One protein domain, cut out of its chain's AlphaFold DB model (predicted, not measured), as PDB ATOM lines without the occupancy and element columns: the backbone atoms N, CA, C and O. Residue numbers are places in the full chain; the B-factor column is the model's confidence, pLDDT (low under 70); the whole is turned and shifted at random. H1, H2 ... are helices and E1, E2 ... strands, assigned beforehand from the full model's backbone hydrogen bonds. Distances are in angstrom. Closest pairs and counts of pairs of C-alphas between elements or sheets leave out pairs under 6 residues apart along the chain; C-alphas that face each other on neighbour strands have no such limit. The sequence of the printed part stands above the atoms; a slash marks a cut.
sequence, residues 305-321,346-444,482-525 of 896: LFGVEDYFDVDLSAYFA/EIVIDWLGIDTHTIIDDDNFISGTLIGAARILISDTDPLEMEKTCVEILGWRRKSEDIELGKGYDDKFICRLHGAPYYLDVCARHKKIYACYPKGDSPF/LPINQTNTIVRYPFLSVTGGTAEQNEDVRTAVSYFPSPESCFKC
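This is residues 305 to 321, 346 to 444 and 482 to 525 of the 896 residues of a protein of Helicotheca tamesis (UniProt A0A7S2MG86). Two antiparallel sheets of four strands lie partly face to face as a sandwich with crossed strands: a long, twisted sheet E1-E2-E3-E4, and over part of one face the shorter strands E5-E6-E7-E8. Four short helices lie at the margins: H3 at one end of the long sheet, H2 grazing that sheet with H4 close to it, and H1 standing free. The printed part has 160 residues with four named helices and eight named strands, in the order H1 H2 E1 E2 E3 H3 E4 E5 E6 E7 H4 E8, class mixed. It is compact, with a radius of gyration of the C-alphas of 16.8 A and spans of 55 by 41 by 23 A.

Residues 307 to 312, of which 308 to 312 belong to H1, stand free. H2, residues 316 to 321, only grazes the sheet of E1, residues 347 to 360, E2, 366 to 379, E3, 388 to 399, and E4, 411 to 418; the closest C-alphas of H2 and E3, Tyr 319 and Cys 390, are 7.9 A apart. E1, E2 and E3 form a meander, each strand the antiparallel neighbour of the one before, with hairpins E1-E2 and E2-E3. N 355 and O 372 are 2.9 A apart, N 373 and O 394 2.8 A, and for E3 and E4 N 395 and O 413 2.8 A. H3, residues 400 to 404, only grazes this sheet; Gly 368 of E2 and Ser 400 have the closest C-alphas, 4.6 A apart. E5, residues 423 to 427, and E6, 432 to 438, form a hairpin, with N 425 and O 434 3.0 A apart. E7, residues 486 to 494, bends by 60 degrees at residue 489; N 435 and O 491 are 2.9 A apart. E8, residues 521 to 524, is its other neighbour, with N 490 and O 523 2.9 A apart. The sheets' strands stand at 46 degrees; the closest C-alphas of E4 and E7, Cys 415 and Pro 494, are 7.1 A apart. Residues 413 to 414 of E4 pair antiparallel with residues 496 to 497. H4, residues 503 to 511, is on neither sheet, and is close to but not clearly touching H2, with the C-alphas of Ala 318 and Thr 511 6.1 A apart. Every O i to N i+4 pair is within hydrogen-bond range in H1, H2 and H3, and 3 of 5 in H4.

H1 begins at C-alpha 308 (27.573, 22.588, 101.958). E1 measures 38.0 A, E2 39.9 A, E3 36.1 A, E4 23.9 A and E7 22.9 A. E8 ends at C-alpha 524 (-11.351, 32.139, 98.293).

The two C-alphas farthest apart, Leu 384 and Glu 404, are 55.1 A apart. Residues 322 to 345 and 445 to 481 are not printed; the gaps are 14.8 A and 23.2 A. Of the links printed whole, none is long. The model's mean pLDDT over the printed part is 80.0; residues 305 to 321 and 500 to 514 are among those under 70.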
ATOM      1  N   LEU A 305      22.684  21.512 109.748       38.97
ATOM      2  CA  LEU A 305      21.303  21.538 109.220       38.97
ATOM      3  C   LEU A 305      21.301  21.687 107.692       38.97
ATOM      4  O   LEU A 305      20.450  21.103 107.023       38.97
ATOM      5  N   PHE A 306      22.289  22.426 107.182       45.69
ATOM      6  CA  PHE A 306      22.605  22.594 105.770       45.69
ATOM      7  C   PHE A 306      24.026  22.116 105.521       45.69
ATOM      8  O   PHE A 306      24.967  22.876 105.753       45.69
ATOM      9  N   GLY A 307      24.214  20.880 105.058       46.69
ATOM     10  CA  GLY A 307      25.508  20.544 104.471       46.69
ATOM     11  C   GLY A 307      25.847  21.547 103.362       46.69
ATOM     12  O   GLY A 307      24.950  22.049 102.688       46.69
ATOM     13  N   VAL A 308      27.128  21.840 103.150       44.00
ATOM     14  CA  VAL A 308      27.573  22.588 101.958       44.00
ATOM     15  C   VAL A 308      27.091  21.866 100.695       44.00
ATOM     16  O   VAL A 308      26.611  22.489  99.754       44.00
ATOM     17  N   GLU A 309      27.097  20.534 100.738       47.88
ATOM     18  CA  GLU A 309      26.464  19.682  99.735       47.88
ATOM     19  C   GLU A 309      24.962  19.957  99.611       47.88
ATOM     20  O   GLU A 309      24.492  20.163  98.508       47.88
ATOM     21  N   ASP A 310      24.193  20.075 100.698       49.00
ATOM     22  CA  ASP A 310      22.765  20.434 100.611       49.00
ATOM     23  C   ASP A 310      22.544  21.860 100.044       49.00
ATOM     24  O   ASP A 310      21.478  22.159  99.492       49.00
ATOM     25  N   TYR A 311      23.537  22.749 100.182       49.66
ATOM     26  CA  TYR A 311      23.514  24.120  99.664       49.66
ATOM     27  C   TYR A 311      23.761  24.172  98.148       49.66
ATOM     28  O   TYR A 311      23.028  24.881  97.455       49.66
ATOM     29  N   PHE A 312      24.747  23.418  97.641       49.06
ATOM     30  CA  PHE A 312      25.199  23.461  96.240       49.06
ATOM     31  C   PHE A 312      24.775  22.259  95.372       49.06
ATOM     32  O   PHE A 312      24.707  22.423  94.156       49.06
ATOM     33  N   ASP A 313      24.392  21.104  95.937       53.25
ATOM     34  CA  ASP A 313      23.765  19.974  95.209       53.25
ATOM     35  C   ASP A 313      22.291  20.276  94.880       53.25
ATOM     36  O   ASP A 313      21.384  19.440  94.996       53.25
ATOM     37  N   VAL A 314      22.014  21.508  94.469       57.97
ATOM     38  CA  VAL A 314      20.739  21.835  93.854       57.97
ATOM     39  C   VAL A 314      20.809  21.294  92.439       57.97
ATOM     40  O   VAL A 314      21.498  21.850  91.590       57.97
ATOM     41  N   ASP A 315      20.105  20.198  92.167       61.31
ATOM     42  CA  ASP A 315      19.910  19.752  90.789       61.31
ATOM     43  C   ASP A 315      19.029  20.781  90.062       61.31
ATOM     44  O   ASP A 315      17.806  20.654  90.021       61.31
ATOM     45  N   LEU A 316      19.654  21.834  89.525       62.16
ATOM     46  CA  LEU A 316      19.003  22.931  88.800       62.16
ATOM     47  C   LEU A 316      18.209  22.413  87.598       62.16
ATOM     48  O   LEU A 316      17.171  22.978  87.241       62.16
ATOM     49  N   SER A 317      18.636  21.280  87.027       57.59
ATOM     50  CA  SER A 317      17.892  20.630  85.959       57.59
ATOM     51  C   SER A 317      16.509  20.197  86.452       57.59
ATOM     52  O   SER A 317      15.535  20.438  85.754       57.59
ATOM     53  N   ALA A 318      16.345  19.721  87.688       59.22
ATOM     54  CA  ALA A 318      15.035  19.336  88.225       59.22
ATOM     55  C   ALA A 318      14.030  20.505  88.360       59.22
ATOM     56  O   ALA A 318      12.821  20.263  88.405       59.22
ATOM     57  N   TYR A 319      14.494  21.759  88.409       61.47
ATOM     58  CA  TYR A 319      13.632  22.946  88.531       61.47
ATOM     59  C   TYR A 319      13.128  23.444  87.176       61.47
ATOM     60  O   TYR A 319      11.981  23.881  87.073       61.47
ATOM     61  N   PHE A 320      13.954  23.325  86.131       64.50
ATOM     62  CA  PHE A 320      13.692  23.914  84.811       64.50
ATOM     63  C   PHE A 320      13.667  22.883  83.652       64.50
ATOM     64  O   PHE A 320      13.412  23.240  82.499       64.50
ATOM     65  N   ALA A 321      13.850  21.581  83.934       54.09
ATOM     66  CA  ALA A 321      13.970  20.486  82.953       54.09
ATOM     67  C   ALA A 321      12.829  20.329  81.934       54.09
ATOM     68  O   ALA A 321      13.132  19.936  80.800       54.09
ATOM     69  N   GLU A 346      22.214  31.952  83.825       79.88
ATOM     70  CA  GLU A 346      22.608  32.287  85.190       79.88
ATOM     71  C   GLU A 346      21.385  32.096  86.094       79.88
ATOM     72  O   GLU A 346      20.329  32.702  85.907       79.88
ATOM     73  N   ILE A 347      21.501  31.180  87.056       77.31
ATOM     74  CA  ILE A 347      20.468  30.973  88.067       77.31
ATOM     75  C   ILE A 347      20.894  31.729  89.314       77.31
ATOM     76  O   ILE A 347      21.870  31.368  89.975       77.31
ATOM     77  N   VAL A 348      20.126  32.759  89.648       82.38
ATOM     78  CA  VAL A 348      20.310  33.537  90.867       82.38
ATOM     79  C   VAL A 348      19.523  32.864  91.990       82.38
ATOM     80  O   VAL A 348      18.324  32.604  91.876       82.38
ATOM     81  N   ILE A 349      20.214  32.552  93.086       79.56
ATOM     82  CA  ILE A 349      19.606  32.011  94.306       79.56
ATOM     83  C   ILE A 349      19.553  33.134  95.337       79.56
ATOM     84  O   ILE A 349      20.600  33.630  95.750       79.56
ATOM     85  N   ASP A 350      18.348  33.489  95.775       79.81
ATOM     86  CA  ASP A 350      18.124  34.467  96.840       79.81
ATOM     87  C   ASP A 350      17.472  33.802  98.061       79.81
ATOM     88  O   ASP A 350      16.683  32.860  97.932       79.81
ATOM     89  N   TRP A 351      17.796  34.260  99.267       72.12
ATOM     90  CA  TRP A 351      17.245  33.705 100.504       72.12
ATOM     91  C   TRP A 351      16.056  34.537 100.979       72.12
ATOM     92  O   TRP A 351      16.141  35.743 101.172       72.12
ATOM     93  N   LEU A 352      14.923  33.872 101.216       74.00
ATOM     94  CA  LEU A 352      13.733  34.522 101.773       74.00
ATOM     95  C   LEU A 352      13.805  34.641 103.294       74.00
ATOM     96  O   LEU A 352      13.240  35.568 103.873       74.00
ATOM     97  N   GLY A 353      14.457  33.674 103.940       77.12
ATOM     98  CA  GLY A 353      14.669  33.661 105.380       77.12
ATOM     99  C   GLY A 353      14.442  32.302 106.034       77.12
ATOM    100  O   GLY A 353      14.128  31.294 105.393       77.12
ATOM    101  N   ILE A 354      14.627  32.300 107.349       74.50
ATOM    102  CA  ILE A 354      14.441  31.158 108.246       74.50
ATOM    103  C   ILE A 354      13.360  31.518 109.264       74.50
ATOM    104  O   ILE A 354      13.408  32.608 109.834       74.50
ATOM    105  N   ASP A 355      12.430  30.598 109.521       82.62
ATOM    106  CA  ASP A 355      11.392  30.741 110.547       82.62
ATOM    107  C   ASP A 355      11.243  29.455 111.379       82.62
ATOM    108  O   ASP A 355      11.600  28.356 110.944       82.62
ATOM    109  N   THR A 356      10.718  29.574 112.598       83.62
ATOM    110  CA  THR A 356      10.485  28.440 113.498       83.62
ATOM    111  C   THR A 356       9.054  28.398 113.998       83.62
ATOM    112  O   THR A 356       8.571  29.333 114.621       83.62
ATOM    113  N   HIS A 357       8.386  27.268 113.805       88.06
ATOM    114  CA  HIS A 357       6.992  27.078 114.181       88.06
ATOM    115  C   HIS A 357       6.863  26.008 115.263       88.06
ATOM    116  O   HIS A 357       7.370  24.889 115.135       88.06
ATOM    117  N   THR A 358       6.136  26.330 116.327       88.50
ATOM    118  CA  THR A 358       5.781  25.372 117.375       88.50
ATOM    119  C   THR A 358       4.665  24.448 116.891       88.50
ATOM    120  O   THR A 358       3.739  24.867 116.197       88.50
ATOM    121  N   ILE A 359       4.737  23.173 117.264       91.12
ATOM    122  CA  ILE A 359       3.700  22.185 116.974       91.12
ATOM    123  C   ILE A 359       2.878  21.975 118.234       91.12
ATOM    124  O   ILE A 359       3.377  21.425 119.213       91.12
ATOM    125  N   ILE A 360       1.609  22.369 118.189       90.94
ATOM    126  CA  ILE A 360       0.674  22.173 119.296       90.94
ATOM    127  C   ILE A 360      -0.260  21.007 118.975       90.94
ATOM    128  O   ILE A 360      -0.838  20.962 117.885       90.94
ATOM    129  N   ASP A 361      -0.394  20.059 119.899       91.44
ATOM    130  CA  ASP A 361      -1.327  18.932 119.775       91.44
ATOM    131  C   ASP A 361      -2.787  19.325 120.091       91.44
ATOM    132  O   ASP A 361      -3.127  20.501 120.216       91.44
ATOM    133  N   ASP A 362      -3.708  18.357 120.104       89.94
ATOM    134  CA  ASP A 362      -5.125  18.609 120.424       89.94
ATOM    135  C   ASP A 362      -5.351  19.002 121.891       89.94
ATOM    136  O   ASP A 362      -6.318  19.701 122.203       89.94
ATOM    137  N   ASP A 363      -4.438  18.603 122.776       90.38
ATOM    138  CA  ASP A 363      -4.486  18.883 124.210       90.38
ATOM    139  C   ASP A 363      -3.848  20.243 124.557       90.38
ATOM    140  O   ASP A 363      -3.866  20.678 125.710       90.38
ATOM    141  N   ASN A 364      -3.379  20.973 123.542       85.81
ATOM    142  CA  ASN A 364      -2.675  22.251 123.631       85.81
ATOM    143  C   ASN A 364      -1.289  22.169 124.280       85.81
ATOM    144  O   ASN A 364      -0.791  23.172 124.795       85.81
ATOM    145  N   PHE A 365      -0.648  21.002 124.229       88.56
ATOM    146  CA  PHE A 365       0.751  20.851 124.597       88.56
ATOM    147  C   PHE A 365       1.655  21.017 123.379       88.56
ATOM    148  O   PHE A 365       1.308  20.690 122.239       88.56
ATOM    149  N   ILE A 366       2.853  21.540 123.636       88.38
ATOM    150  CA  ILE A 366       3.910  21.613 122.635       88.38
ATOM    151  C   ILE A 366       4.404  20.186 122.391       88.38
ATOM    152  O   ILE A 366       5.080  19.596 123.225       88.38
ATOM    153  N   SER A 367       4.056  19.633 121.234       92.44
ATOM    154  CA  SER A 367       4.426  18.275 120.819       92.44
ATOM    155  C   SER A 367       5.657  18.245 119.911       92.44
ATOM    156  O   SER A 367       6.121  17.170 119.525       92.44
ATOM    157  N   GLY A 368       6.210  19.406 119.556       90.00
ATOM    158  CA  GLY A 368       7.418  19.514 118.748       90.00
ATOM    159  C   GLY A 368       7.631  20.899 118.150       90.00
ATOM    160  O   GLY A 368       6.925  21.855 118.467       90.00
ATOM    161  N   THR A 369       8.603  20.981 117.252       89.25
ATOM    162  CA  THR A 369       9.014  22.195 116.543       89.25
ATOM    163  C   THR A 369       9.290  21.868 115.080       89.25
ATOM    164  O   THR A 369       9.670  20.744 114.740       89.25
ATOM    165  N   LEU A 370       9.079  22.841 114.199       90.19
ATOM    166  CA  LEU A 370       9.508  22.809 112.806       90.19
ATOM    167  C   LEU A 370      10.358  24.050 112.541       90.19
ATOM    168  O   LEU A 370       9.892  25.161 112.768       90.19
ATOM    169  N   ILE A 371      11.569  23.859 112.037       88.38
ATOM    170  CA  ILE A 371      12.387  24.932 111.476       88.38
ATOM    171  C   ILE A 371      12.162  24.909 109.970       88.38
ATOM    172  O   ILE A 371      12.313  23.857 109.354       88.38
ATOM    173  N   GLY A 372      11.756  26.032 109.391       86.12
ATOM    174  CA  GLY A 372      11.607  26.218 107.956       86.12
ATOM    175  C   GLY A 372      12.673  27.170 107.432       86.12
ATOM    176  O   GLY A 372      12.988  28.156 108.089       86.12
ATOM    177  N   ALA A 373      13.205  26.902 106.249       86.12
ATOM    178  CA  ALA A 373      14.035  27.843 105.515       86.12
ATOM    179  C   ALA A 373      13.557  27.916 104.073       86.12
ATOM    180  O   ALA A 373      13.283  26.883 103.460       86.12
ATOM    181  N   ALA A 374      13.435  29.131 103.553       87.44
ATOM    182  CA  ALA A 374      12.940  29.376 102.213       87.44
ATOM    183  C   ALA A 374      13.994  30.093 101.365       87.44
ATOM    184  O   ALA A 374      14.675  31.006 101.838       87.44
ATOM    185  N   ARG A 375      14.084  29.697 100.097       87.56
ATOM    186  CA  ARG A 375      14.900  30.349  99.068       87.56
ATOM    187  C   ARG A 375      14.093  30.548  97.790       87.56
ATOM    188  O   ARG A 375      13.229  29.728  97.473       87.56
ATOM    189  N   ILE A 376      14.370  31.630  97.077       88.12
ATOM    190  CA  ILE A 376      13.890  31.884  95.721       88.12
ATOM    191  C   ILE A 376      14.995  31.480  94.748       88.12
ATOM    192  O   ILE A 376      16.168  31.775  94.945       88.12
ATOM    193  N   LEU A 377      14.594  30.796  93.688       86.62
ATOM    194  CA  LEU A 377      15.414  30.474  92.536       86.62
ATOM    195  C   LEU A 377      14.864  31.284  91.368       86.62
ATOM    196  O   LEU A 377      13.687  31.135  91.018       86.62
ATOM    197  N   ILE A 378      15.707  32.135  90.802       86.81
ATOM    198  CA  ILE A 378      15.400  32.992  89.663       86.81
ATOM    199  C   ILE A 378      16.235  32.495  88.494       86.81
ATOM    200  O   ILE A 378      17.448  32.339  88.618       86.81
ATOM    201  N   SER A 379      15.581  32.196  87.378       84.31
ATOM    202  CA  SER A 379      16.271  31.847  86.143       84.31
ATOM    203  C   SER A 379      16.152  33.002  85.161       84.31
ATOM    204  O   SER A 379      15.049  33.293  84.685       84.31
ATOM    205  N   ASP A 380      17.299  33.597  84.836       77.69
ATOM    206  CA  ASP A 380      17.438  34.655  83.834       77.69
ATOM    207  C   ASP A 380      17.455  34.048  82.419       77.69
ATOM    208  O   ASP A 380      18.393  34.218  81.645       77.69
ATOM    209  N   THR A 381      16.421  33.279  82.062       66.56
ATOM    210  CA  THR A 381      16.240  32.852  80.662       66.56
ATOM    211  C   THR A 381      15.778  34.039  79.818       66.56
ATOM    212  O   THR A 381      14.939  34.790  80.299       66.56
ATOM    213  N   ASP A 382      16.304  34.156  78.587       63.47
ATOM    214  CA  ASP A 382      15.985  35.106  77.492       63.47
ATOM    215  C   ASP A 382      14.964  36.222  77.843       63.47
ATOM    216  O   ASP A 382      13.811  35.893  78.111       63.47
ATOM    217  N   PRO A 383      15.296  37.530  77.746       65.31
ATOM    218  CA  PRO A 383      14.431  38.665  78.134       65.31
ATOM    219  C   PRO A 383      13.022  38.715  77.507       65.31
ATOM    220  O   PRO A 383      12.223  39.591  77.844       65.31
ATOM    221  N   LEU A 384      12.713  37.827  76.560       74.12
ATOM    222  CA  LEU A 384      11.382  37.642  75.985       74.12
ATOM    223  C   LEU A 384      10.504  36.630  76.741       74.12
ATOM    224  O   LEU A 384       9.278  36.681  76.601       74.12
ATOM    225  N   GLU A 385      11.083  35.714  77.518       70.00
ATOM    226  CA  GLU A 385      10.348  34.821  78.412       70.00
ATOM    227  C   GLU A 385      10.225  35.473  79.795       70.00
ATOM    228  O   GLU A 385      11.187  36.009  80.332       70.00
ATOM    229  N   MET A 386       9.022  35.458  80.379       68.62
ATOM    230  CA  MET A 386       8.824  35.953  81.745       68.62
ATOM    231  C   MET A 386       9.785  35.236  82.699       68.62
ATOM    232  O   MET A 386       9.861  34.003  82.678       68.62
ATOM    233  N   GLU A 387      10.477  36.024  83.525       79.06
ATOM    234  CA  GLU A 387      11.391  35.570  84.571       79.06
ATOM    235  C   GLU A 387      10.755  34.418  85.357       79.06
ATOM    236  O   GLU A 387       9.683  34.548  85.965       79.06
ATOM    237  N   LYS A 388      11.383  33.239  85.294       79.75
ATOM    238  CA  LYS A 388      10.846  32.057  85.966       79.75
ATOM    239  C   LYS A 388      11.353  32.049  87.392       79.75
ATOM    240  O   LYS A 388      12.510  31.724  87.650       79.75
ATOM    241  N   THR A 389      10.447  32.350  88.312       87.50
ATOM    242  CA  THR A 389      10.714  32.290  89.745       87.50
ATOM    243  C   THR A 389      10.155  31.000  90.342       87.50
ATOM    244  O   THR A 389       9.077  30.518  89.977       87.50
ATOM    245  N   CYS A 390      10.905  30.401  91.258       90.12
ATOM    246  CA  CYS A 390      10.494  29.240  92.037       90.12
ATOM    247  C   CYS A 390      10.857  29.480  93.497       90.12
ATOM    248  O   CYS A 390      11.979  29.875  93.792       90.12
ATOM    249  N   VAL A 391       9.946  29.181  94.420       92.12
ATOM    250  CA  VAL A 391      10.253  29.201  95.853       92.12
ATOM    251  C   VAL A 391      10.387  27.785  96.372       92.12
ATOM    252  O   VAL A 391       9.457  26.989  96.266       92.12
ATOM    253  N   GLU A 392      11.534  27.470  96.960       91.50
ATOM    254  CA  GLU A 392      11.751  26.217  97.669       91.50
ATOM    255  C   GLU A 392      11.756  26.455  99.173       91.50
ATOM    256  O   GLU A 392      12.457  27.331  99.676       91.50
ATOM    257  N   ILE A 393      10.987  25.639  99.890       91.81
ATOM    258  CA  ILE A 393      10.926  25.651 101.347       91.81
ATOM    259  C   ILE A 393      11.376  24.293 101.858       91.81
ATOM    260  O   ILE A 393      10.767  23.261 101.559       91.81
ATOM    261  N   LEU A 394      12.423  24.318 102.670       89.12
ATOM    262  CA  LEU A 394      12.964  23.178 103.388       89.12
ATOM    263  C   LEU A 394      12.481  23.239 104.835       89.12
ATOM    264  O   LEU A 394      12.452  24.306 105.444       89.12
ATOM    265  N   GLY A 395      12.062  22.103 105.380       89.56
ATOM    266  CA  GLY A 395      11.536  22.002 106.734       89.56
ATOM    267  C   GLY A 395      12.213  20.886 107.515       89.56
ATOM    268  O   GLY A 395      12.351  19.777 107.016       89.56
ATOM    269  N   TRP A 396      12.563  21.142 108.767       89.25
ATOM    270  CA  TRP A 396      13.124  20.162 109.691       89.25
ATOM    271  C   TRP A 396      12.240  20.096 110.918       89.25
ATOM    272  O   TRP A 396      12.068  21.096 111.615       89.25
ATOM    273  N   ARG A 397      11.669  18.928 111.205       89.56
ATOM    274  CA  ARG A 397      10.808  18.730 112.376       89.56
ATOM    275  C   ARG A 397      11.520  17.939 113.460       89.56
ATOM    276  O   ARG A 397      12.153  16.925 113.186       89.56
ATOM    277  N   ARG A 398      11.308  18.363 114.704       88.56
ATOM    278  CA  ARG A 398      11.662  17.619 115.914       88.56
ATOM    279  C   ARG A 398      10.412  17.419 116.758       88.56
ATOM    280  O   ARG A 398       9.644  18.359 116.956       88.56
ATOM    281  N   LYS A 399      10.152  16.199 117.225       89.88
ATOM    282  CA  LYS A 399       9.045  15.927 118.162       89.88
ATOM    283  C   LYS A 399       9.526  16.125 119.592       89.88
ATOM    284  O   LYS A 399      10.707  15.948 119.855       89.88
ATOM    285  N   SER A 400       8.619  16.428 120.517       87.56
ATOM    286  CA  SER A 400       8.944  16.591 121.941       87.56
ATOM    287  C   SER A 400       9.598  15.335 122.526       87.56
ATOM    288  O   SER A 400      10.586  15.434 123.240       87.56
ATOM    289  N   GLU A 401       9.111  14.147 122.154       89.75
ATOM    290  CA  GLU A 401       9.696  12.860 122.567       89.75
ATOM    291  C   GLU A 401      11.150  12.699 122.092       89.75
ATOM    292  O   GLU A 401      11.983  12.125 122.790       89.75
ATOM    293  N   ASP A 402      11.475  13.232 120.913       84.25
ATOM    294  CA  ASP A 402      12.829  13.196 120.365       84.25
ATOM    295  C   ASP A 402      13.759  14.156 121.130       84.25
ATOM    296  O   ASP A 402      14.938  13.852 121.289       84.25
ATOM    297  N   ILE A 403      13.226  15.251 121.693       76.44
ATOM    298  CA  ILE A 403      13.970  16.162 122.586       76.44
ATOM    299  C   ILE A 403      14.425  15.424 123.841       76.44
ATOM    300  O   ILE A 403      15.599  15.485 124.197       76.44
ATOM    301  N   GLU A 404      13.509  14.698 124.488       81.62
ATOM    302  CA  GLU A 404      13.799  13.938 125.711       81.62
ATOM    303  C   GLU A 404      14.827  12.824 125.471       81.62
ATOM    304  O   GLU A 404      15.595  12.473 126.365       81.62
ATOM    305  N   LEU A 405      14.862  12.288 124.249       85.00
ATOM    306  CA  LEU A 405      15.816  11.266 123.823       85.00
ATOM    307  C   LEU A 405      17.128  11.842 123.267       85.00
ATOM    308  O   LEU A 405      17.994  11.063 122.875       85.00
ATOM    309  N   GLY A 406      17.280  13.170 123.203       79.44
ATOM    310  CA  GLY A 406      18.457  13.825 122.622       79.44
ATOM    311  C   GLY A 406      18.621  13.596 121.116       79.44
ATOM    312  O   GLY A 406      19.721  13.747 120.587       79.44
ATOM    313  N   LYS A 407      17.550  13.213 120.415       81.62
ATOM    314  CA  LYS A 407      17.569  13.022 118.965       81.62
ATOM    315  C   LYS A 407      17.510  14.359 118.229       81.62
ATOM    316  O   LYS A 407      16.954  15.352 118.710       81.62
ATOM    317  N   GLY A 408      18.108  14.361 117.043       77.00
ATOM    318  CA  GLY A 408      18.155  15.516 116.162       77.00
ATOM    319  C   GLY A 408      16.832  15.785 115.444       77.00
ATOM    320  O   GLY A 408      15.781  15.212 115.734       77.00
ATOM    321  N   TYR A 409      16.899  16.703 114.486       77.19
ATOM    322  CA  TYR A 409      15.822  16.951 113.537       77.19
ATOM    323  C   TYR A 409      15.852  15.894 112.425       77.19
ATOM    324  O   TYR A 409      16.455  16.098 111.372       77.19
ATOM    325  N   ASP A 410      15.215  14.754 112.677       79.19
ATOM    326  CA  ASP A 410      15.293  13.594 111.778       79.19
ATOM    327  C   ASP A 410      14.282  13.671 110.617       79.19
ATOM    328  O   ASP A 410      14.506  13.134 109.531       79.19
ATOM    329  N   ASP A 411      13.162  14.367 110.827       84.62
ATOM    330  CA  ASP A 411      12.087  14.501 109.848       84.62
ATOM    331  C   ASP A 411      12.361  15.716 108.933       84.62
ATOM    332  O   ASP A 411      12.043  16.856 109.290       84.62
ATOM    333  N   LYS A 412      12.933  15.473 107.748       87.19
ATOM    334  CA  LYS A 412      13.151  16.494 106.706       87.19
ATOM    335  C   LYS A 412      11.953  16.592 105.755       87.19
ATOM    336  O   LYS A 412      11.353  15.584 105.383       87.19
ATOM    337  N   PHE A 413      11.628  17.803 105.324       89.44
ATOM    338  CA  PHE A 413      10.545  18.117 104.401       89.44
ATOM    339  C   PHE A 413      10.993  19.104 103.337       89.44
ATOM    340  O   PHE A 413      11.867  19.933 103.573       89.44
ATOM    341  N   ILE A 414      10.333  19.047 102.189       91.19
ATOM    342  CA  ILE A 414      10.550  19.956 101.070       91.19
ATOM    343  C   ILE A 414       9.213  20.312 100.422       91.19
ATOM    344  O   ILE A 414       8.285  19.498 100.378       91.19
ATOM    345  N   CYS A 415       9.101  21.533  99.919       92.56
ATOM    346  CA  CYS A 415       7.993  21.965  99.081       92.56
ATOM    347  C   CYS A 415       8.497  23.009  98.091       92.56
ATOM    348  O   CYS A 415       9.101  23.998  98.505       92.56
ATOM    349  N   ARG A 416       8.244  22.792  96.797       92.44
ATOM    350  CA  ARG A 416       8.567  23.756  95.743       92.44
ATOM    351  C   ARG A 416       7.295  24.383  95.206       92.44
ATOM    352  O   ARG A 416       6.323  23.690  94.905       92.44
ATOM    353  N   LEU A 417       7.303  25.697  95.092       93.00
ATOM    354  CA  LEU A 417       6.198  26.508  94.623       93.00
ATOM    355  C   LEU A 417       6.600  27.167  93.308       93.00
ATOM    356  O   LEU A 417       7.704  27.691  93.187       93.00
ATOM    357  N   HIS A 418       5.702  27.148  92.326       89.88
ATOM    358  CA  HIS A 418       5.884  27.934  91.109       89.88
ATOM    359  C   HIS A 418       5.586  29.406  91.389       89.88
ATOM    360  O   HIS A 418       4.567  29.706  92.015       89.88
ATOM    361  N   GLY A 419       6.422  30.300  90.869       90.00
ATOM    362  CA  GLY A 419       6.316  31.739  91.077       90.00
ATOM    363  C   GLY A 419       6.819  32.186  92.451       90.00
ATOM    364  O   GLY A 419       7.178  31.373  93.307       90.00
ATOM    365  N   ALA A 420       6.787  33.497  92.674       90.31
ATOM    366  CA  ALA A 420       7.080  34.126  93.957       90.31
ATOM    367  C   ALA A 420       5.764  34.521  94.663       90.31
ATOM    368  O   ALA A 420       5.111  35.489  94.263       90.31
ATOM    369  N   PRO A 421       5.307  33.783  95.694       92.88
ATOM    370  CA  PRO A 421       4.137  34.192  96.459       92.88
ATOM    371  C   PRO A 421       4.418  35.484  97.242       92.88
ATOM    372  O   PRO A 421       5.488  35.646  97.819       92.88
ATOM    373  N   TYR A 422       3.425  36.376  97.333       89.69
ATOM    374  CA  TYR A 422       3.509  37.592  98.159       89.69
ATOM    375  C   TYR A 422       3.545  37.284  99.653       89.69
ATOM    376  O   TYR A 422       4.154  38.009 100.436       89.69
ATOM    377  N   TYR A 423       2.819  36.241 100.049       93.31
ATOM    378  CA  TYR A 423       2.662  35.848 101.439       93.31
ATOM    379  C   TYR A 423       2.776  34.337 101.541       93.31
ATOM    380  O   TYR A 423       2.161  33.608 100.753       93.31
ATOM    381  N   LEU A 424       3.522  33.893 102.545       95.00
ATOM    382  CA  LEU A 424       3.759  32.497 102.850       95.00
ATOM    383  C   LEU A 424       3.602  32.276 104.356       95.00
ATOM    384  O   LEU A 424       4.084  33.084 105.142       95.00
ATOM    385  N   ASP A 425       2.948  31.186 104.748       95.69
ATOM    386  CA  ASP A 425       2.959  30.714 106.135       95.69
ATOM    387  C   ASP A 425       2.984  29.180 106.177       95.69
ATOM    388  O   ASP A 425       2.510  28.493 105.259       95.69
ATOM    389  N   VAL A 426       3.535  28.634 107.255       94.62
ATOM    390  CA  VAL A 426       3.773  27.210 107.446       94.62
ATOM    391  C   VAL A 426       2.957  26.679 108.619       94.62
ATOM    392  O   VAL A 426       3.088  27.073 109.773       94.62
ATOM    393  N   CYS A 427       2.159  25.654 108.337       95.25
ATOM    394  CA  CYS A 427       1.489  24.868 109.360       95.25
ATOM    395  C   CYS A 427       2.345  23.658 109.740       95.25
ATOM    396  O   CYS A 427       2.217  22.574 109.152       95.25
ATOM    397  N   ALA A 428       3.169  23.815 110.773       92.44
ATOM    398  CA  ALA A 428       4.086  22.778 111.241       92.44
ATOM    399  C   ALA A 428       3.400  21.468 111.657       92.44
ATOM    400  O   ALA A 428       3.881  20.373 111.350       92.44
ATOM    401  N   ARG A 429       2.230  21.564 112.299       93.75
ATOM    402  CA  ARG A 429       1.469  20.399 112.767       93.75
ATOM    403  C   ARG A 429       1.038  19.480 111.628       93.75
ATOM    404  O   ARG A 429       1.322  18.281 111.652       93.75
ATOM    405  N   HIS A 430       0.373  20.056 110.632       94.50
ATOM    406  CA  HIS A 430      -0.174  19.330 109.483       94.50
ATOM    407  C   HIS A 430       0.795  19.214 108.309       94.50
ATOM    408  O   HIS A 430       0.439  18.593 107.306       94.50
ATOM    409  N   LYS A 431       2.008  19.773 108.436       94.94
ATOM    410  CA  LYS A 431       3.038  19.767 107.394       94.94
ATOM    411  C   LYS A 431       2.464  20.344 106.094       94.94
ATOM    412  O   LYS A 431       2.462  19.689 105.053       94.94
ATOM    413  N   LYS A 432       1.901  21.552 106.177       95.81
ATOM    414  CA  LYS A 432       1.307  22.267 105.035       95.81
ATOM    415  C   LYS A 432       1.931  23.643 104.876       95.81
ATOM    416  O   LYS A 432       2.268  24.271 105.875       95.81
ATOM    417  N   ILE A 433       2.002  24.109 103.637       96.12
ATOM    418  CA  ILE A 433       2.347  25.486 103.281       96.12
ATOM    419  C   ILE A 433       1.110  26.174 102.745       96.12
ATOM    420  O   ILE A 433       0.331  25.586 101.994       96.12
ATOM    421  N   TYR A 434       0.940  27.423 103.134       96.81
ATOM    422  CA  TYR A 434      -0.094  28.305 102.637       96.81
ATOM    423  C   TYR A 434       0.605  29.428 101.892       96.81
ATOM    424  O   TYR A 434       1.541  30.022 102.419       96.81
ATOM    425  N   ALA A 435       0.173  29.693 100.666       96.50
ATOM    426  CA  ALA A 435       0.769  30.713  99.816       96.50
ATOM    427  C   ALA A 435      -0.320  31.548  99.139       96.50
ATOM    428  O   ALA A 435      -1.358  31.018  98.733       96.50
ATOM    429  N   CYS A 436      -0.089  32.849  99.001       95.44
ATOM    430  CA  CYS A 436      -0.939  33.751  98.227       95.44
ATOM    431  C   CYS A 436      -0.103  34.397  97.121       95.44
ATOM    432  O   CYS A 436       0.970  34.933  97.391       95.44
ATOM    433  N   TYR A 437      -0.593  34.322  95.887       93.88
ATOM    434  CA  TYR A 437       0.132  34.753  94.692       93.88
ATOM    435  C   TYR A 437      -0.366  36.110  94.191       93.88
ATOM    436  O   TYR A 437      -1.511  36.489  94.486       93.88
ATOM    437  N   PRO A 438       0.456  36.821  93.405       90.31
ATOM    438  CA  PRO A 438      -0.029  37.879  92.539       90.31
ATOM    439  C   PRO A 438      -1.085  37.366  91.553       90.31
ATOM    440  O   PRO A 438      -1.112  36.194  91.171       90.31
ATOM    441  N   LYS A 439      -1.996  38.252  91.158       88.12
ATOM    442  CA  LYS A 439      -3.037  37.966  90.169       88.12
ATOM    443  C   LYS A 439      -2.370  37.749  88.816       88.12
ATOM    444  O   LYS A 439      -1.629  38.620  88.379       88.12
ATOM    445  N   GLY A 440      -2.672  36.631  88.158       85.12
ATOM    446  CA  GLY A 440      -2.027  36.222  86.905       85.12
ATOM    447  C   GLY A 440      -0.826  35.287  87.084       85.12
ATOM    448  O   GLY A 440      -0.615  34.440  86.223       85.12
ATOM    449  N   ASP A 441      -0.130  35.352  88.221       82.94
ATOM    450  CA  ASP A 441       1.071  34.537  88.479       82.94
ATOM    451  C   ASP A 441       0.747  33.195  89.136       82.94
ATOM    452  O   ASP A 441       1.601  32.319  89.269       82.94
ATOM    453  N   SER A 442      -0.505  33.000  89.562       79.88
ATOM    454  CA  SER A 442      -0.917  31.700  90.064       79.88
ATOM    455  C   SER A 442      -0.888  30.684  88.916       79.88
ATOM    456  O   SER A 442      -1.643  30.842  87.950       79.88
ATOM    457  N   PRO A 443      -0.142  29.571  89.043       75.00
ATOM    458  CA  PRO A 443      -0.075  28.536  88.004       75.00
ATOM    459  C   PRO A 443      -1.433  27.850  87.738       75.00
ATOM    460  O   PRO A 443      -1.544  27.026  86.834       75.00
ATOM    461  N   PHE A 444      -2.478  28.185  88.505       77.06
ATOM    462  CA  PHE A 444      -3.818  27.607  88.398       77.06
ATOM    463  C   PHE A 444      -4.880  28.566  87.839       77.06
ATOM    464  O   PHE A 444      -5.992  28.118  87.553       77.06
ATOM    465  N   LEU A 482       0.073  50.071  97.143       58.06
ATOM    466  CA  LEU A 482      -0.650  48.799  97.197       58.06
ATOM    467  C   LEU A 482      -0.371  47.972  95.944       58.06
ATOM    468  O   LEU A 482      -0.542  48.502  94.850       58.06
ATOM    469  N   PRO A 483      -0.031  46.673  96.065       59.84
ATOM    470  CA  PRO A 483       0.142  45.835  94.892       59.84
ATOM    471  C   PRO A 483      -1.163  45.811  94.096       59.84
ATOM    472  O   PRO A 483      -2.200  45.397  94.624       59.84
ATOM    473  N   ILE A 484      -1.129  46.251  92.837       62.66
ATOM    474  CA  ILE A 484      -2.330  46.352  91.981       62.66
ATOM    475  C   ILE A 484      -2.925  44.954  91.709       62.66
ATOM    476  O   ILE A 484      -4.115  44.803  91.423       62.66
ATOM    477  N   ASN A 485      -2.119  43.909  91.921       79.69
ATOM    478  CA  ASN A 485      -2.401  42.529  91.553       79.69
ATOM    479  C   ASN A 485      -2.499  41.591  92.767       79.69
ATOM    480  O   ASN A 485      -1.927  40.508  92.747       79.69
ATOM    481  N   GLN A 486      -3.203  41.953  93.843       84.12
ATOM    482  CA  GLN A 486      -3.459  40.994  94.934       84.12
ATOM    483  C   GLN A 486      -4.594  40.021  94.571       84.12
ATOM    484  O   GLN A 486      -5.686  40.441  94.174       84.12
ATOM    485  N   THR A 487      -4.367  38.714  94.739       92.19
ATOM    486  CA  THR A 487      -5.433  37.706  94.606       92.19
ATOM    487  C   THR A 487      -6.282  37.640  95.872       92.19
ATOM    488  O   THR A 487      -5.867  38.010  96.969       92.19
ATOM    489  N   ASN A 488      -7.511  37.146  95.742       95.06
ATOM    490  CA  ASN A 488      -8.346  36.783  96.887       95.06
ATOM    491  C   ASN A 488      -8.229  35.297  97.247       95.06
ATOM    492  O   ASN A 488      -9.104  34.772  97.937       95.06
ATOM    493  N   THR A 489      -7.193  34.613  96.758       95.50
ATOM    494  CA  THR A 489      -7.045  33.167  96.894       95.50
ATOM    495  C   THR A 489      -5.775  32.837  97.666       95.50
ATOM    496  O   THR A 489      -4.684  33.261  97.302       95.50
ATOM    497  N   ILE A 490      -5.923  32.048  98.725       96.44
ATOM    498  CA  ILE A 490      -4.808  31.390  99.411       96.44
ATOM    499  C   ILE A 490      -4.788  29.943  98.923       96.44
ATOM    500  O   ILE A 490      -5.843  29.331  98.755       96.44
ATOM    501  N   VAL A 491      -3.614  29.380  98.682       95.88
ATOM    502  CA  VAL A 491      -3.431  28.027  98.152       95.88
ATOM    503  C   VAL A 491      -2.683  27.190  99.187       95.88
ATOM    504  O   VAL A 491      -1.667  27.635  99.716       95.88
ATOM    505  N   ARG A 492      -3.197  25.995  99.504       95.94
ATOM    506  CA  ARG A 492      -2.573  25.036 100.431       95.94
ATOM    507  C   ARG A 492      -1.783  23.993  99.657       95.94
ATOM    508  O   ARG A 492      -2.367  23.280  98.843       95.94
ATOM    509  N   TYR A 493      -0.516  23.833 100.004       95.69
ATOM    510  CA  TYR A 493       0.376  22.809  99.478       95.69
ATOM    511  C   TYR A 493       0.793  21.831 100.586       95.69
ATOM    512  O   TYR A 493       0.915  22.225 101.751       95.69
ATOM    513  N   PRO A 494       1.014  20.549 100.262       95.12
ATOM    514  CA  PRO A 494       1.640  19.609 101.173       95.12
ATOM    515  C   PRO A 494       3.151  19.835 101.250       95.12
ATOM    516  O   PRO A 494       3.807  20.058 100.235       95.12
ATOM    517  N   PHE A 495       3.717  19.673 102.446       92.50
ATOM    518  CA  PHE A 495       5.132  19.341 102.572       92.50
ATOM    519  C   PHE A 495       5.345  17.874 102.208       92.50
ATOM    520  O   PHE A 495       4.662  16.983 102.726       92.50
ATOM    521  N   LEU A 496       6.327  17.626 101.350       91.94
ATOM    522  CA  LEU A 496       6.753  16.289 100.975       91.94
ATOM    523  C   LEU A 496       7.848  15.834 101.936       91.94
ATOM    524  O   LEU A 496       8.777  16.579 102.230       91.94
ATOM    525  N   SER A 497       7.714  14.620 102.463       88.62
ATOM    526  CA  SER A 497       8.685  14.042 103.393       88.62
ATOM    527  C   SER A 497       9.926  13.577 102.637       88.62
ATOM    528  O   SER A 497       9.812  12.782 101.707       88.62
ATOM    529  N   VAL A 498      11.100  14.016 103.080       85.12
ATOM    530  CA  VAL A 498      12.417  13.589 102.587       85.12
ATOM    531  C   VAL A 498      12.970  12.555 103.568       85.12
ATOM    532  O   VAL A 498      13.961  12.766 104.259       85.12
ATOM    533  N   THR A 499      12.250  11.454 103.762       74.12
ATOM    534  CA  THR A 499      12.678  10.432 104.725       74.12
ATOM    535  C   THR A 499      13.661   9.466 104.086       74.12
ATOM    536  O   THR A 499      13.242   8.624 103.299       74.12
ATOM    537  N   GLY A 500      14.929   9.563 104.503       57.78
ATOM    538  CA  GLY A 500      15.773   8.453 104.972       57.78
ATOM    539  C   GLY A 500      15.943   7.215 104.093       57.78
ATOM    540  O   GLY A 500      16.343   6.171 104.613       57.78
ATOM    541  N   GLY A 501      15.650   7.298 102.799       54.31
ATOM    542  CA  GLY A 501      16.091   6.282 101.864       54.31
ATOM    543  C   GLY A 501      17.611   6.148 101.950       54.31
ATOM    544  O   GLY A 501      18.318   7.123 102.218       54.31
ATOM    545  N   THR A 502      18.138   4.938 101.750       60.31
ATOM    546  CA  THR A 502      19.575   4.767 101.472       60.31
ATOM    547  C   THR A 502      19.989   5.757 100.375       60.31
ATOM    548  O   THR A 502      19.139   6.119  99.574       60.31
ATOM    549  N   ALA A 503      21.249   6.199 100.296       55.66
ATOM    550  CA  ALA A 503      21.678   7.193  99.294       55.66
ATOM    551  C   ALA A 503      21.146   6.908  97.864       55.66
ATOM    552  O   ALA A 503      20.705   7.824  97.181       55.66
ATOM    553  N   GLU A 504      21.039   5.631  97.478       59.38
ATOM    554  CA  GLU A 504      20.428   5.170  96.217       59.38
ATOM    555  C   GLU A 504      18.918   5.475  96.063       59.38
ATOM    556  O   GLU A 504      18.446   5.703  94.960       59.38
ATOM    557  N   GLN A 505      18.139   5.506  97.147       57.94
ATOM    558  CA  GLN A 505      16.726   5.922  97.154       57.94
ATOM    559  C   GLN A 505      16.562   7.449  97.215       57.94
ATOM    560  O   GLN A 505      15.491   7.961  96.896       57.94
ATOM    561  N   ASN A 506      17.609   8.182  97.609       56.94
ATOM    562  CA  ASN A 506      17.603   9.644  97.572       56.94
ATOM    563  C   ASN A 506      17.929  10.198  96.172       56.94
ATOM    564  O   ASN A 506      17.617  11.355  95.910       56.94
ATOM    565  N   GLU A 507      18.470   9.408  95.237       58.94
ATOM    566  CA  GLU A 507      18.571   9.837  93.828       58.94
ATOM    567  C   GLU A 507      17.190   9.984  93.169       58.94
ATOM    568  O   GLU A 507      16.966  10.943  92.426       58.94
ATOM    569  N   ASP A 508      16.226   9.124  93.518       54.62
ATOM    570  CA  ASP A 508      14.820   9.299  93.118       54.62
ATOM    571  C   ASP A 508      14.237  10.598  93.705       54.62
ATOM    572  O   ASP A 508      13.383  11.240  93.094       54.62
ATOM    573  N   VAL A 509      14.740  11.022  94.873       55.34
ATOM    574  CA  VAL A 509      14.375  12.294  95.508       55.34
ATOM    575  C   VAL A 509      15.058  13.499  94.844       55.34
ATOM    576  O   VAL A 509      14.561  14.616  94.914       55.34
ATOM    577  N   ARG A 510      16.190  13.315  94.165       55.62
ATOM    578  CA  ARG A 510      16.868  14.407  93.445       55.62
ATOM    579  C   ARG A 510      16.301  14.602  92.033       55.62
ATOM    580  O   ARG A 510      16.138  15.735  91.598       55.62
ATOM    581  N   THR A 511      15.917  13.518  91.361       54.62
ATOM    582  CA  THR A 511      15.591  13.514  89.919       54.62
ATOM    583  C   THR A 511      14.098  13.576  89.575       54.62
ATOM    584  O   THR A 511      13.734  13.764  88.411       54.62
ATOM    585  N   ALA A 512      13.194  13.422  90.544       53.53
ATOM    586  CA  ALA A 512      11.774  13.366  90.230       53.53
ATOM    587  C   ALA A 512      11.166  14.763  89.999       53.53
ATOM    588  O   ALA A 512      11.052  15.579  90.903       53.53
ATOM    589  N   VAL A 513      10.606  14.992  88.811       51.84
ATOM    590  CA  VAL A 513       9.720  16.125  88.438       51.84
ATOM    591  C   VAL A 513       8.516  16.309  89.406       51.84
ATOM    592  O   VAL A 513       7.760  17.272  89.317       51.84
ATOM    593  N   SER A 514       8.335  15.413  90.382       57.75
ATOM    594  CA  SER A 514       7.269  15.390  91.390       57.75
ATOM    595  C   SER A 514       7.410  16.381  92.559       57.75
ATOM    596  O   SER A 514       6.591  16.315  93.476       57.75
ATOM    597  N   TYR A 515       8.411  17.272  92.580       70.75
ATOM    598  CA  TYR A 515       8.649  18.184  93.718       70.75
ATOM    599  C   TYR A 515       7.809  19.452  93.759       70.75
ATOM    600  O   TYR A 515       7.817  20.130  94.785       70.75
ATOM    601  N   PHE A 516       7.083  19.762  92.688       85.12
ATOM    602  CA  PHE A 516       6.051  20.792  92.697       85.12
ATOM    603  C   PHE A 516       4.727  20.128  93.075       85.12
ATOM    604  O   PHE A 516       4.014  19.635  92.192       85.12
ATOM    605  N   PRO A 517       4.397  20.007  94.376       90.12
ATOM    606  CA  PRO A 517       3.172  19.344  94.751       90.12
ATOM    607  C   PRO A 517       1.976  20.106  94.188       90.12
ATOM    608  O   PRO A 517       1.907  21.335  94.229       90.12
ATOM    609  N   SER A 518       0.987  19.364  93.699       91.00
ATOM    610  CA  SER A 518      -0.295  19.969  93.363       91.00
ATOM    611  C   SER A 518      -0.950  20.545  94.629       91.00
ATOM    612  O   SER A 518      -0.856  19.929  95.698       91.00
ATOM    613  N   PRO A 519      -1.645  21.691  94.532       93.19
ATOM    614  CA  PRO A 519      -2.426  22.224  95.631       93.19
ATOM    615  C   PRO A 519      -3.435  21.211  96.149       93.19
ATOM    616  O   PRO A 519      -4.149  20.570  95.378       93.19
ATOM    617  N   GLU A 520      -3.564  21.128  97.466       93.56
ATOM    618  CA  GLU A 520      -4.599  20.314  98.101       93.56
ATOM    619  C   GLU A 520      -5.935  21.045  98.184       93.56
ATOM    620  O   GLU A 520      -6.994  20.420  98.160       93.56
ATOM    621  N   SER A 521      -5.899  22.367  98.354       94.12
ATOM    622  CA  SER A 521      -7.101  23.187  98.496       94.12
ATOM    623  C   SER A 521      -6.810  24.665  98.270       94.12
ATOM    624  O   SER A 521      -5.700  25.121  98.534       94.12
ATOM    625  N   CYS A 522      -7.842  25.427  97.909       94.25
ATOM    626  CA  CYS A 522      -7.781  26.882  97.794       94.25
ATOM    627  C   CYS A 522      -8.831  27.551  98.699       94.25
ATOM    628  O   CYS A 522      -9.970  27.084  98.792       94.25
ATOM    629  N   PHE A 523      -8.467  28.663  99.336       95.19
ATOM    630  CA  PHE A 523      -9.327  29.489 100.188       95.19
ATOM    631  C   PHE A 523      -9.652  30.774  99.437       95.19
ATOM    632  O   PHE A 523      -8.772  31.606  99.236       95.19
ATOM    633  N   LYS A 524     -10.908  30.941  99.017       96.25
ATOM    634  CA  LYS A 524     -11.351  32.139  98.293       96.25
ATOM    635  C   LYS A 524     -11.986  33.141  99.259       96.25
ATOM    636  O   LYS A 524     -13.141  32.976  99.671       96.25
ATOM    637  N   CYS A 525     -11.230  34.174  99.613       96.62
ATOM    638  CA  CYS A 525     -11.680  35.305 100.420       96.62
ATOM    639  C   CYS A 525     -12.640  36.206  99.621       96.62
ATOM    640  O   CYS A 525     -12.657  36.197  98.384       96.62
TER     641      CYS A 525